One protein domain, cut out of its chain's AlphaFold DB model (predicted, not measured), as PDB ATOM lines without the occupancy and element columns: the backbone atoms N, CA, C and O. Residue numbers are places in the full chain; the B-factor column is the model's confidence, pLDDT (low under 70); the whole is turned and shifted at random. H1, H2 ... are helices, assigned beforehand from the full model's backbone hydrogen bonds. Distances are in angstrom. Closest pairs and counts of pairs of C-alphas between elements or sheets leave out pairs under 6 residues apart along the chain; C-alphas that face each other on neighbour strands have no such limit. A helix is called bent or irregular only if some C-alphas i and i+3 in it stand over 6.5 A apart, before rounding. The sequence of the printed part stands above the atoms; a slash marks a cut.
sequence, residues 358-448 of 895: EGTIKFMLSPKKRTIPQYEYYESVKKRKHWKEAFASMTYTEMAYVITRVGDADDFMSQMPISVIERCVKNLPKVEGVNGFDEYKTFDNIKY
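AT A GLANCE: This is residues 358 to 448 of the 895 residues of an uncharacterized protein of Rodentolepis nana (UniProt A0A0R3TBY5). This is a rounded cluster of seven short helices, mostly crossed, built round H4 near the middle, with H1 packed on one side of H4 and with H6 and H7 on the other. H3 crosses H1 beside this core, while H2 and H5, near each other, lie on a further side of the cluster, and an unnamed tail, residues 441 to 448, follows H7. The printed part has 91 residues with seven named helices, H1 to H7 in order along the chain, and no named strand; its class is all helix. It is compact, with a radius of gyration of the C-alphas of 12.1 A, and the C-alphas span 29 by 25 by 21 A.

HOW THE PARTS SIT: Start at H1, residues 358 to 365, and H2, residues 374 to 382: they are close but not clearly touching, with their closest C-alphas, Met 364 and Val 381, 6.8 A apart, at a shallow tilt of 11 degrees, opposite ways. H3, residues 387 to 393, touches H1 about perpendicular at 87 degrees; look at their closest C-alphas, Ile 361 and Ala 390, 5.3 A apart. Next comes the hub, H4, residues 396 to 403, which touches three helices. It touches H1 at a steep tilt of 67 degrees, the same way, with the closest C-alphas, Met 364 and Val 402, 6.6 A apart. H5, residues 409 to 414, touches no helix but is near H2. H6, residues 418 to 430, touches H4 with residues 424 to 428 alone, about perpendicular at 76 degrees; the closest C-alphas are Tyr 396 and Leu 428, 6.0 A apart. H7, residues 437 to 440, touches H4, with the closest C-alphas, Ala 400 and Phe 437, 6.3 A apart. H1 stays apart from H5, H6 and H7. In H1, H2, H3, H4 and H5 every O i to N i+4 pair is within hydrogen-bond range, in H6 7 of 9 are, and H7 is too short for such a pair.

IN THESE COORDINATES: Find C-alpha 358 at (-8.025, 1.452, -48.302); from there H1 runs 10.5 A. H2 covers 12.4 A, H3 9.9 A, H5 8.5 A and H7 5.3 A. H4 begins at C-alpha 396, at (-12.504, 16.259, -52.467), and runs 10.4 A. H6, the longest at 19.3 A, is irregular: C-alphas 426 and 429 are 7.1 A apart. H7 ends at C-alpha 440, at (-21.064, 22.605, -45.157).

THE WHOLE: The two C-alphas farthest apart, those of Gly 359 and Ile 446, are 33.8 A apart. The printed part has no cut and no long link. Mean pLDDT of the printed part is 93.0, and no printed residue is under 70.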
ATOM      1  N   GLU A 358      -7.019   1.721 -47.271       94.69
ATOM      2  CA  GLU A 358      -8.025   1.452 -48.302       94.69
ATOM      3  C   GLU A 358      -9.288   0.781 -47.738       94.69
ATOM      4  O   GLU A 358     -10.399   1.237 -48.017       94.69
ATOM      5  N   GLY A 359      -9.152  -0.216 -46.853       94.19
ATOM      6  CA  GLY A 359     -10.284  -0.806 -46.129       94.19
ATOM      7  C   GLY A 359     -11.070   0.229 -45.309       94.19
ATOM      8  O   GLY A 359     -12.301   0.166 -45.212       94.19
ATOM      9  N   THR A 360     -10.381   1.244 -44.782       95.12
ATOM     10  CA  THR A 360     -10.998   2.362 -44.055       95.12
ATOM     11  C   THR A 360     -11.678   3.372 -44.991       95.12
ATOM     12  O   THR A 360     -12.812   3.769 -44.708       95.12
ATOM     13  N   ILE A 361     -11.083   3.707 -46.144       96.81
ATOM     14  CA  ILE A 361     -11.728   4.511 -47.203       96.81
ATOM     15  C   ILE A 361     -13.016   3.820 -47.679       96.81
ATOM     16  O   ILE A 361     -14.099   4.411 -47.643       96.81
ATOM     17  N   LYS A 362     -12.933   2.530 -48.028       96.12
ATOM     18  CA  LYS A 362     -14.061   1.697 -48.476       96.12
ATOM     19  C   LYS A 362     -15.183   1.623 -47.435       96.12
ATOM     20  O   LYS A 362     -16.361   1.633 -47.796       96.12
ATOM     21  N   PHE A 363     -14.847   1.600 -46.143       94.56
ATOM     22  CA  PHE A 363     -15.828   1.678 -45.057       94.56
ATOM     23  C   PHE A 363     -16.543   3.037 -45.004       94.56
ATOM     24  O   PHE A 363     -17.775   3.082 -44.942       94.56
ATOM     25  N   MET A 364     -15.787   4.137 -45.050       95.25
ATOM     26  CA  MET A 364     -16.323   5.503 -44.977       95.25
ATOM     27  C   MET A 364     -17.247   5.808 -46.169       95.25
ATOM     28  O   MET A 364     -18.345   6.345 -46.005       95.25
ATOM     29  N   LEU A 365     -16.880   5.354 -47.366       96.00
ATOM     30  CA  LEU A 365     -17.672   5.555 -48.582       96.00
ATOM     31  C   LEU A 365     -18.824   4.543 -48.753       96.00
ATOM     32  O   LEU A 365     -19.701   4.747 -49.592       96.00
ATOM     33  N   SER A 366     -18.882   3.487 -47.931       93.56
ATOM     34  CA  SER A 366     -19.811   2.359 -48.093       93.56
ATOM     35  C   SER A 366     -21.297   2.773 -48.171       93.56
ATOM     36  O   SER A 366     -21.858   3.249 -47.172       93.56
ATOM     37  N   PRO A 367     -22.000   2.512 -49.297       80.25
ATOM     38  CA  PRO A 367     -23.426   2.821 -49.440       80.25
ATOM     39  C   PRO A 367     -24.318   2.009 -48.494       80.25
ATOM     40  O   PRO A 367     -25.302   2.533 -47.974       80.25
ATOM     41  N   LYS A 368     -23.940   0.751 -48.204       75.69
ATOM     42  CA  LYS A 368     -24.668  -0.165 -47.297       75.69
ATOM     43  C   LYS A 368     -24.823   0.390 -45.875       75.69
ATOM     44  O   LYS A 368     -25.647  -0.096 -45.112       75.69
ATOM     45  N   LYS A 369     -24.014   1.385 -45.505       74.88
ATOM     46  CA  LYS A 369     -23.983   1.990 -44.171       74.88
ATOM     47  C   LYS A 369     -24.810   3.293 -44.091       74.88
ATOM     48  O   LYS A 369     -24.824   3.917 -43.033       74.88
ATOM     49  N   ARG A 370     -25.501   3.724 -45.165       71.88
ATOM     50  CA  ARG A 370     -26.371   4.931 -45.179       71.88
ATOM     51  C   ARG A 370     -27.554   4.867 -44.204       71.88
ATOM     52  O   ARG A 370     -28.103   5.904 -43.863       71.88
ATOM     53  N   THR A 371     -27.939   3.671 -43.765       78.75
ATOM     54  CA  THR A 371     -28.998   3.434 -42.771       78.75
ATOM     55  C   THR A 371     -28.539   3.612 -41.320       78.75
ATOM     56  O   THR A 371     -29.375   3.579 -40.423       78.75
ATOM     57  N   ILE A 372     -27.236   3.791 -41.074       82.75
ATOM     58  CA  ILE A 372     -26.691   4.028 -39.732       82.75
ATOM     59  C   ILE A 372     -26.892   5.510 -39.358       82.75
ATOM     60  O   ILE A 372     -26.530   6.371 -40.168       82.75
ATOM     61  N   PRO A 373     -27.413   5.832 -38.156       88.56
ATOM     62  CA  PRO A 373     -27.495   7.204 -37.653       88.56
ATOM     63  C   PRO A 373     -26.146   7.936 -37.717       88.56
ATOM     64  O   PRO A 373     -25.106   7.345 -37.432       88.56
ATOM     65  N   GLN A 374     -26.150   9.237 -38.038       88.50
ATOM     66  CA  GLN A 374     -24.918  10.025 -38.250       88.50
ATOM     67  C   GLN A 374     -23.911   9.905 -37.087       88.50
ATOM     68  O   GLN A 374     -22.722   9.695 -37.321       88.50
ATOM     69  N   TYR A 375     -24.393   9.945 -35.839       85.00
ATOM     70  CA  TYR A 375     -23.564   9.777 -34.639       85.00
ATOM     71  C   TYR A 375     -22.903   8.387 -34.551       85.00
ATOM     72  O   TYR A 375     -21.698   8.283 -34.325       85.00
ATOM     73  N   GLU A 376     -23.655   7.310 -34.791       88.75
ATOM     74  CA  GLU A 376     -23.110   5.944 -34.793       88.75
ATOM     75  C   GLU A 376     -22.109   5.729 -35.933       88.75
ATOM     76  O   GLU A 376     -21.102   5.037 -35.760       88.75
ATOM     77  N   TYR A 377     -22.357   6.339 -37.096       94.00
ATOM     78  CA  TYR A 377     -21.411   6.336 -38.206       94.00
ATOM     79  C   TYR A 377     -20.108   7.053 -37.821       94.00
ATOM     80  O   TYR A 377     -19.034   6.486 -38.021       94.00
ATOM     81  N   TYR A 378     -20.186   8.235 -37.204       94.69
ATOM     82  CA  TYR A 378     -19.014   8.985 -36.750       94.69
ATOM     83  C   TYR A 378     -18.169   8.209 -35.730       94.69
ATOM     84  O   TYR A 378     -16.963   8.041 -35.930       94.69
ATOM     85  N   GLU A 379     -18.796   7.654 -34.691       90.81
ATOM     86  CA  GLU A 379     -18.121   6.799 -33.703       90.81
ATOM     87  C   GLU A 379     -17.497   5.550 -34.346       90.81
ATOM     88  O   GLU A 379     -16.408   5.118 -33.966       90.81
ATOM     89  N   SER A 380     -18.146   4.975 -35.363       91.75
ATOM     90  CA  SER A 380     -17.609   3.822 -36.100       91.75
ATOM     91  C   SER A 380     -16.413   4.178 -36.989       91.75
ATOM     92  O   SER A 380     -15.528   3.345 -37.172       91.75
ATOM     93  N   VAL A 381     -16.357   5.402 -37.526       94.00
ATOM     94  CA  VAL A 381     -15.184   5.918 -38.252       94.00
ATOM     95  C   VAL A 381     -14.034   6.186 -37.280       94.00
ATOM     96  O   VAL A 381     -12.939   5.677 -37.500       94.00
ATOM     97  N   LYS A 382     -14.286   6.893 -36.165       93.25
ATOM     98  CA  LYS A 382     -13.282   7.200 -35.123       93.25
ATOM     99  C   LYS A 382     -12.567   5.961 -34.570       93.25
ATOM    100  O   LYS A 382     -11.395   6.050 -34.211       93.25
ATOM    101  N   LYS A 383     -13.257   4.816 -34.501       92.31
ATOM    102  CA  LYS A 383     -12.709   3.535 -34.014       92.31
ATOM    103  C   LYS A 383     -11.717   2.859 -34.968       92.31
ATOM    104  O   LYS A 383     -11.032   1.938 -34.538       92.31
ATOM    105  N   ARG A 384     -11.622   3.271 -36.239       92.88
ATOM    106  CA  ARG A 384     -10.685   2.672 -37.205       92.88
ATOM    107  C   ARG A 384      -9.301   3.303 -37.093       92.88
ATOM    108  O   ARG A 384      -9.163   4.505 -37.277       92.88
ATOM    109  N   LYS A 385      -8.274   2.478 -36.881       90.88
ATOM    110  CA  LYS A 385      -6.857   2.853 -36.682       90.88
ATOM    111  C   LYS A 385      -6.331   3.949 -37.625       90.88
ATOM    112  O   LYS A 385      -5.602   4.821 -37.167       90.88
ATOM    113  N   HIS A 386      -6.747   3.932 -38.895       94.25
ATOM    114  CA  HIS A 386      -6.244   4.809 -39.962       94.25
ATOM    115  C   HIS A 386      -7.272   5.815 -40.514       94.25
ATOM    116  O   HIS A 386      -7.201   6.208 -41.678       94.25
ATOM    117  N   TRP A 387      -8.285   6.213 -39.734       96.00
ATOM    118  CA  TRP A 387      -9.380   7.056 -40.249       96.00
ATOM    119  C   TRP A 387      -8.950   8.459 -40.705       96.00
ATOM    120  O   TRP A 387      -9.584   9.032 -41.594       96.00
ATOM    121  N   LYS A 388      -7.871   9.010 -40.135       97.06
ATOM    122  CA  LYS A 388      -7.355  10.340 -40.494       97.06
ATOM    123  C   LYS A 388      -6.542  10.291 -41.779       97.06
ATOM    124  O   LYS A 388      -6.696  11.155 -42.633       97.06
ATOM    125  N   GLU A 389      -5.717   9.263 -41.920       96.94
ATOM    126  CA  GLU A 389      -4.918   8.957 -43.101       96.94
ATOM    127  C   GLU A 389      -5.838   8.611 -44.276       96.94
ATOM    128  O   GLU A 389      -5.717   9.202 -45.344       96.94
ATOM    129  N   ALA A 390      -6.842   7.758 -44.049       97.31
ATOM    130  CA  ALA A 390      -7.888   7.440 -45.016       97.31
ATOM    131  C   ALA A 390      -8.630   8.690 -45.499       97.31
ATOM    132  O   ALA A 390      -8.742   8.903 -46.703       97.31
ATOM    133  N   PHE A 391      -9.083   9.555 -44.583       97.88
ATOM    134  CA  PHE A 391      -9.703  10.823 -44.971       97.88
ATOM    135  C   PHE A 391      -8.725  11.740 -45.718       97.88
ATOM    136  O   PHE A 391      -9.106  12.375 -46.695       97.88
ATOM    137  N   ALA A 392      -7.455  11.802 -45.308       96.69
ATOM    138  CA  ALA A 392      -6.440  12.614 -45.973       96.69
ATOM    139  C   ALA A 392      -6.088  12.123 -47.394       96.69
ATOM    140  O   ALA A 392      -5.691  12.948 -48.224       96.69
ATOM    141  N   SER A 393      -6.266  10.833 -47.680       97.19
ATOM    142  CA  SER A 393      -6.032  10.208 -48.990       97.19
ATOM    143  C   SER A 393      -7.232  10.252 -49.947       97.19
ATOM    144  O   SER A 393      -7.067   9.928 -51.120       97.19
ATOM    145  N   MET A 394      -8.420  10.654 -49.486       97.75
ATOM    146  CA  MET A 394      -9.618  10.784 -50.330       97.75
ATOM    147  C   MET A 394      -9.530  11.937 -51.343       97.75
ATOM    148  O   MET A 394      -8.827  12.933 -51.150       97.75
ATOM    149  N   THR A 395     -10.332  11.844 -52.403       97.62
ATOM    150  CA  THR A 395     -10.656  12.981 -53.274       97.62
ATOM    151  C   THR A 395     -11.567  13.989 -52.560       97.62
ATOM    152  O   THR A 395     -12.245  13.671 -51.582       97.62
ATOM    153  N   TYR A 396     -11.647  15.225 -53.065       97.56
ATOM    154  CA  TYR A 396     -12.504  16.259 -52.467       97.56
ATOM    155  C   TYR A 396     -14.001  15.899 -52.482       97.56
ATOM    156  O   TYR A 396     -14.717  16.227 -51.537       97.56
ATOM    157  N   THR A 397     -14.465  15.178 -53.504       96.94
ATOM    158  CA  THR A 397     -15.848  14.680 -53.606       96.94
ATOM    159  C   THR A 397     -16.158  13.640 -52.525       96.94
ATOM    160  O   THR A 397     -17.221  13.669 -51.907       96.94
ATOM    161  N   GLU A 398     -15.206  12.748 -52.248       97.62
ATOM    162  CA  GLU A 398     -15.301  11.730 -51.196       97.62
ATOM    163  C   GLU A 398     -15.235  12.347 -49.793       97.62
ATOM    164  O   GLU A 398     -16.054  12.013 -48.937       97.62
ATOM    165  N   MET A 399     -14.333  13.311 -49.571       97.75
ATOM    166  CA  MET A 399     -14.272  14.092 -48.329       97.75
ATOM    167  C   MET A 399     -15.593  14.810 -48.045       97.75
ATOM    168  O   MET A 399     -16.114  14.718 -46.933       97.75
ATOM    169  N   ALA A 400     -16.162  15.485 -49.050       96.88
ATOM    170  CA  ALA A 400     -17.459  16.146 -48.943       96.88
ATOM    171  C   ALA A 400     -18.577  15.152 -48.573       96.88
ATOM    172  O   ALA A 400     -19.354  15.415 -47.656       96.88
ATOM    173  N   TYR A 401     -18.613  13.976 -49.212       96.25
ATOM    174  CA  TYR A 401     -19.582  12.912 -48.910       96.25
ATOM    175  C   TYR A 401     -19.425  12.311 -47.499       96.25
ATOM    176  O   TYR A 401     -20.404  11.872 -46.894       96.25
ATOM    177  N   VAL A 402     -18.210  12.286 -46.946       96.69
ATOM    178  CA  VAL A 402     -17.988  11.896 -45.546       96.69
ATOM    179  C   VAL A 402     -18.449  13.001 -44.589       96.69
ATOM    180  O   VAL A 402     -19.105  12.693 -43.592       96.69
ATOM    181  N   ILE A 403     -18.163  14.272 -44.894       96.25
ATOM    182  CA  ILE A 403     -18.518  15.423 -44.046       96.25
ATOM    183  C   ILE A 403     -20.037  15.560 -43.864       96.25
ATOM    184  O   ILE A 403     -20.481  15.737 -42.731       96.25
ATOM    185  N   THR A 404     -20.848  15.379 -44.914       94.31
ATOM    186  CA  THR A 404     -22.329  15.416 -44.795       94.31
ATOM    187  C   THR A 404     -22.910  14.317 -43.900       94.31
ATOM    188  O   THR A 404     -24.094  14.329 -43.558       94.31
ATOM    189  N   ARG A 405     -22.095  13.325 -43.533       93.75
ATOM    190  CA  ARG A 405     -22.552  12.070 -42.940       93.75
ATOM    191  C   ARG A 405     -22.109  11.857 -41.494       93.75
ATOM    192  O   ARG A 405     -22.753  11.089 -40.786       93.75
ATOM    193  N   VAL A 406     -21.057  12.538 -41.038       92.94
ATOM    194  CA  VAL A 406     -20.567  12.453 -39.645       92.94
ATOM    195  C   VAL A 406     -21.426  13.227 -38.635       92.94
ATOM    196  O   VAL A 406     -21.288  13.014 -37.435       92.94
ATOM    197  N   GLY A 407     -22.338  14.090 -39.093       84.06
ATOM    198  CA  GLY A 407     -23.286  14.832 -38.247       84.06
ATOM    199  C   GLY A 407     -22.668  16.021 -37.502       84.06
ATOM    200  O   GLY A 407     -23.200  17.122 -37.584       84.06
ATOM    201  N   ASP A 408     -21.517  15.828 -36.851       92.75
ATOM    202  CA  ASP A 408     -20.698  16.897 -36.261       92.75
ATOM    203  C   ASP A 408     -19.429  17.107 -37.106       92.75
ATOM    204  O   ASP A 408     -18.374  16.504 -36.886       92.75
ATOM    205  N   ALA A 409     -19.566  17.939 -38.141       95.38
ATOM    206  CA  ALA A 409     -18.482  18.233 -39.069       95.38
ATOM    207  C   ALA A 409     -17.334  19.022 -38.414       95.38
ATOM    208  O   ALA A 409     -16.190  18.869 -38.841       95.38
ATOM    209  N   ASP A 410     -17.603  19.827 -37.383       96.62
ATOM    210  CA  ASP A 410     -16.585  20.638 -36.705       96.62
ATOM    211  C   ASP A 410     -15.754  19.805 -35.716       96.62
ATOM    212  O   ASP A 410     -14.526  19.903 -35.707       96.62
ATOM    213  N   ASP A 411     -16.368  18.898 -34.941       96.50
ATOM    214  CA  ASP A 411     -15.608  17.933 -34.127       96.50
ATOM    215  C   ASP A 411     -14.770  17.003 -35.014       96.50
ATOM    216  O   ASP A 411     -13.604  16.742 -34.716       96.50
ATOM    217  N   PHE A 412     -15.321  16.537 -36.144       96.94
ATOM    218  CA  PHE A 412     -14.591  15.711 -37.109       96.94
ATOM    219  C   PHE A 412     -13.389  16.450 -37.721       96.94
ATOM    220  O   PHE A 412     -12.268  15.934 -37.686       96.94
ATOM    221  N   MET A 413     -13.596  17.660 -38.250       97.06
ATOM    222  CA  MET A 413     -12.549  18.425 -38.934       97.06
ATOM    223  C   MET A 413     -11.475  18.949 -37.974       97.06
ATOM    224  O   MET A 413     -10.287  18.836 -38.279       97.06
ATOM    225  N   SER A 414     -11.841  19.417 -36.778       96.81
ATOM    226  CA  SER A 414     -10.879  19.870 -35.760       96.81
ATOM    227  C   SER A 414      -9.937  18.762 -35.256       96.81
ATOM    228  O   SER A 414      -8.877  19.047 -34.694       96.81
ATOM    229  N   GLN A 415     -10.225  17.485 -35.521       96.75
ATOM    230  CA  GLN A 415      -9.313  16.370 -35.231       96.75
ATOM    231  C   GLN A 415      -8.288  16.073 -36.336       96.75
ATOM    232  O   GLN A 415      -7.332  15.331 -36.071       96.75
ATOM    233  N   MET A 416      -8.428  16.657 -37.529       97.38
ATOM    234  CA  MET A 416      -7.499  16.470 -38.650       97.38
ATOM    235  C   MET A 416      -6.174  17.229 -38.458       97.38
ATOM    236  O   MET A 416      -6.127  18.204 -37.701       97.38
ATOM    237  N   PRO A 417      -5.077  16.819 -39.122       96.50
ATOM    238  CA  PRO A 417      -3.864  17.635 -39.231       96.50
ATOM    239  C   PRO A 417      -4.157  18.998 -39.877       96.50
ATOM    240  O   PRO A 417      -5.002  19.081 -40.766       96.50
ATOM    241  N   ILE A 418      -3.438  20.054 -39.476       96.38
ATOM    242  CA  ILE A 418      -3.669  21.428 -39.971       96.38
ATOM    243  C   ILE A 418      -3.581  21.495 -41.504       96.38
ATOM    244  O   ILE A 418      -4.478  22.039 -42.135       96.38
ATOM    245  N   SER A 419      -2.601  20.823 -42.114       96.38
ATOM    246  CA  SER A 419      -2.451  20.734 -43.576       96.38
ATOM    247  C   SER A 419      -3.656  20.106 -44.295       96.38
ATOM    248  O   SER A 419      -3.982  20.479 -45.422       96.38
ATOM    249  N   VAL A 420      -4.361  19.170 -43.650       96.81
ATOM    250  CA  VAL A 420      -5.601  18.586 -44.183       96.81
ATOM    251  C   VAL A 420      -6.754  19.579 -44.042       96.81
ATOM    252  O   VAL A 420      -7.529  19.718 -44.986       96.81
ATOM    253  N   ILE A 421      -6.836  20.303 -42.920       97.00
ATOM    254  CA  ILE A 421      -7.837  21.358 -42.688       97.00
ATOM    255  C   ILE A 421      -7.674  22.488 -43.715       97.00
ATOM    256  O   ILE A 421      -8.636  22.806 -44.408       97.00
ATOM    257  N   GLU A 422      -6.464  23.028 -43.896       96.62
ATOM    258  CA  GLU A 422      -6.131  24.044 -44.911       96.62
ATOM    259  C   GLU A 422      -6.562  23.613 -46.315       96.62
ATOM    260  O   GLU A 422      -7.246  24.346 -47.038       96.62
ATOM    261  N   ARG A 423      -6.187  22.388 -46.703       96.94
ATOM    262  CA  ARG A 423      -6.526  21.817 -48.007       96.94
ATOM    263  C   ARG A 423      -8.039  21.641 -48.174       96.94
ATOM    264  O   ARG A 423      -8.537  21.823 -49.284       96.94
ATOM    265  N   CYS A 424      -8.761  21.325 -47.099       96.56
ATOM    266  CA  CYS A 424     -10.218  21.216 -47.093       96.56
ATOM    267  C   CYS A 424     -10.891  22.588 -47.233       96.56
ATOM    268  O   CYS A 424     -11.638  22.790 -48.189       96.56
ATOM    269  N   VAL A 425     -10.556  23.554 -46.372       96.06
ATOM    270  CA  VAL A 425     -11.078  24.937 -46.397       96.06
ATOM    271  C   VAL A 425     -10.862  25.592 -47.770       96.06
ATOM    272  O   VAL A 425     -11.753  26.255 -48.294       96.06
ATOM    273  N   LYS A 426      -9.708  25.355 -48.409       96.12
ATOM    274  CA  LYS A 426      -9.355  25.937 -49.717       96.12
ATOM    275  C   LYS A 426     -10.082  25.320 -50.923       96.12
ATOM    276  O   LYS A 426     -10.172  25.975 -51.969       96.12
ATOM    277  N   ASN A 427     -10.528  24.063 -50.839       96.88
ATOM    278  CA  ASN A 427     -10.967  23.299 -52.020       96.88
ATOM    279  C   ASN A 427     -12.366  22.688 -51.910       96.88
ATOM    280  O   ASN A 427     -13.064  22.659 -52.919       96.88
ATOM    281  N   LEU A 428     -12.815  22.264 -50.727       95.50
ATOM    282  CA  LEU A 428     -14.161  21.713 -50.558       95.50
ATOM    283  C   LEU A 428     -15.291  22.688 -50.937       95.50
ATOM    284  O   LEU A 428     -16.233  22.226 -51.573       95.50
ATOM    285  N   PRO A 429     -15.216  24.014 -50.680       95.94
ATOM    286  CA  PRO A 429     -16.263  24.945 -51.120       95.94
ATOM    287  C   PRO A 429     -16.506  24.956 -52.640       95.94
ATOM    288  O   PRO A 429     -17.560  25.396 -53.086       95.94
ATOM    289  N   LYS A 430     -15.540  24.460 -53.430       95.88
ATOM    290  CA  LYS A 430     -15.585  24.360 -54.899       95.88
ATOM    291  C   LYS A 430     -16.141  23.019 -55.397       95.88
ATOM    292  O   LYS A 430     -16.185  22.797 -56.601       95.88
ATOM    293  N   VAL A 431     -16.495  22.099 -54.497       95.12
ATOM    294  CA  VAL A 431     -17.065  20.794 -54.855       95.12
ATOM    295  C   VAL A 431     -18.551  20.957 -55.158       95.12
ATOM    296  O   VAL A 431     -19.326  21.470 -54.345       95.12
ATOM    297  N   GLU A 432     -18.955  20.478 -56.328       93.81
ATOM    298  CA  GLU A 432     -20.341  20.458 -56.795       93.81
ATOM    299  C   GLU A 432     -20.864  19.016 -56.893       93.81
ATOM    300  O   GLU A 432     -20.099  18.052 -56.859       93.81
ATOM    301  N   GLY A 433     -22.188  18.848 -56.970       90.75
ATOM    302  CA  GLY A 433     -22.831  17.542 -57.173       90.75
ATOM    303  C   GLY A 433     -22.921  16.612 -55.950       90.75
ATOM    304  O   GLY A 433     -23.535  15.550 -56.048       90.75
ATOM    305  N   VAL A 434     -22.375  16.985 -54.787       93.62
ATOM    306  CA  VAL A 434     -22.502  16.195 -53.546       93.62
ATOM    307  C   VAL A 434     -23.755  16.614 -52.775       93.62
ATOM    308  O   VAL A 434     -23.790  17.668 -52.142       93.62
ATOM    309  N   ASN A 435     -24.789  15.770 -52.816       90.62
ATOM    310  CA  ASN A 435     -26.070  16.022 -52.149       90.62
ATOM    311  C   ASN A 435     -25.890  16.282 -50.636       90.62
ATOM    312  O   ASN A 435     -25.226  15.509 -49.943       90.62
ATOM    313  N   GLY A 436     -26.493  17.368 -50.143       88.25
ATOM    314  CA  GLY A 436     -26.414  17.818 -48.751       88.25
ATOM    315  C   GLY A 436     -25.131  18.570 -48.378       88.25
ATOM    316  O   GLY A 436     -25.020  19.016 -47.242       88.25
ATOM    317  N   PHE A 437     -24.157  18.734 -49.284       93.44
ATOM    318  CA  PHE A 437     -22.892  19.400 -48.940       93.44
ATOM    319  C   PHE A 437     -22.982  20.935 -48.905       93.44
ATOM    320  O   PHE A 437     -22.138  21.577 -48.286       93.44
ATOM    321  N   ASP A 438     -24.014  21.542 -49.495       90.31
ATOM    322  CA  ASP A 438     -24.165  23.005 -49.538       90.31
ATOM    323  C   ASP A 438     -24.238  23.657 -48.145       90.31
ATOM    324  O   ASP A 438     -23.714  24.753 -47.944       90.31
ATOM    325  N   GLU A 439     -24.783  22.953 -47.147       86.31
ATOM    326  CA  GLU A 439     -24.809  23.405 -45.748       86.31
ATOM    327  C   GLU A 439     -23.397  23.533 -45.138       86.31
ATOM    328  O   GLU A 439     -23.171  24.380 -44.271       86.31
ATOM    329  N   TYR A 440     -22.437  22.760 -45.651       87.38
ATOM    330  CA  TYR A 440     -21.064  22.605 -45.157       87.38
ATOM    331  C   TYR A 440     -20.019  23.375 -45.992       87.38
ATOM    332  O   TYR A 440     -18.826  23.327 -45.698       87.38
ATOM    333  N   LYS A 441     -20.437  24.118 -47.031       87.75
ATOM    334  CA  LYS A 441     -19.520  24.879 -47.904       87.75
ATOM    335  C   LYS A 441     -18.874  26.100 -47.239       87.75
ATOM    336  O   LYS A 441     -17.824  26.542 -47.700       87.75
ATOM    337  N   THR A 442     -19.472  26.663 -46.188       87.12
ATOM    338  CA  THR A 442     -18.936  27.856 -45.513       87.12
ATOM    339  C   THR A 442     -18.097  27.457 -44.296       87.12
ATOM    340  O   THR A 442     -18.610  27.235 -43.202       87.12
ATOM    341  N   PHE A 443     -16.780  27.346 -44.501       89.56
ATOM    342  CA  PHE A 443     -15.793  27.190 -43.425       89.56
ATOM    343  C   PHE A 443     -15.609  28.530 -42.700       89.56
ATOM    344  O   PHE A 443     -14.684  29.291 -42.978       89.56
ATOM    345  N   ASP A 444     -16.554  28.837 -41.816       91.56
ATOM    346  CA  ASP A 444     -16.630  30.074 -41.039       91.56
ATOM    347  C   ASP A 444     -16.640  29.793 -39.522       91.56
ATOM    348  O   ASP A 444     -16.906  28.676 -39.076       91.56
ATOM    349  N   ASN A 445     -16.366  30.818 -38.708       89.75
ATOM    350  CA  ASN A 445     -16.323  30.694 -37.243       89.75
ATOM    351  C   ASN A 445     -17.695  30.394 -36.597       89.75
ATOM    352  O   ASN A 445     -17.745  30.166 -35.391       89.75
ATOM    353  N   ILE A 446     -18.802  30.430 -37.350       88.31
ATOM    354  CA  ILE A 446     -20.155  30.171 -36.835       88.31
ATOM    355  C   ILE A 446     -20.466  28.674 -36.934       88.31
ATOM    356  O   ILE A 446     -20.969  28.088 -35.977       88.31
ATOM    357  N   LYS A 447     -20.147  28.048 -38.073       89.25
ATOM    358  CA  LYS A 447     -20.361  26.612 -38.317       89.25
ATOM    359  C   LYS A 447     -19.184  25.732 -37.900       89.25
ATOM    360  O   LYS A 447     -19.399  24.570 -37.566       89.25
ATOM    361  N   TYR A 448     -17.965  26.269 -37.928       95.31
ATOM    362  CA  TYR A 448     -16.721  25.529 -37.702       95.31
ATOM    363  C   TYR A 448     -15.810  26.155 -36.620       95.31
ATOM    364  O   TYR A 448     -14.608  26.319 -36.856       95.31
TER     365      TYR A 448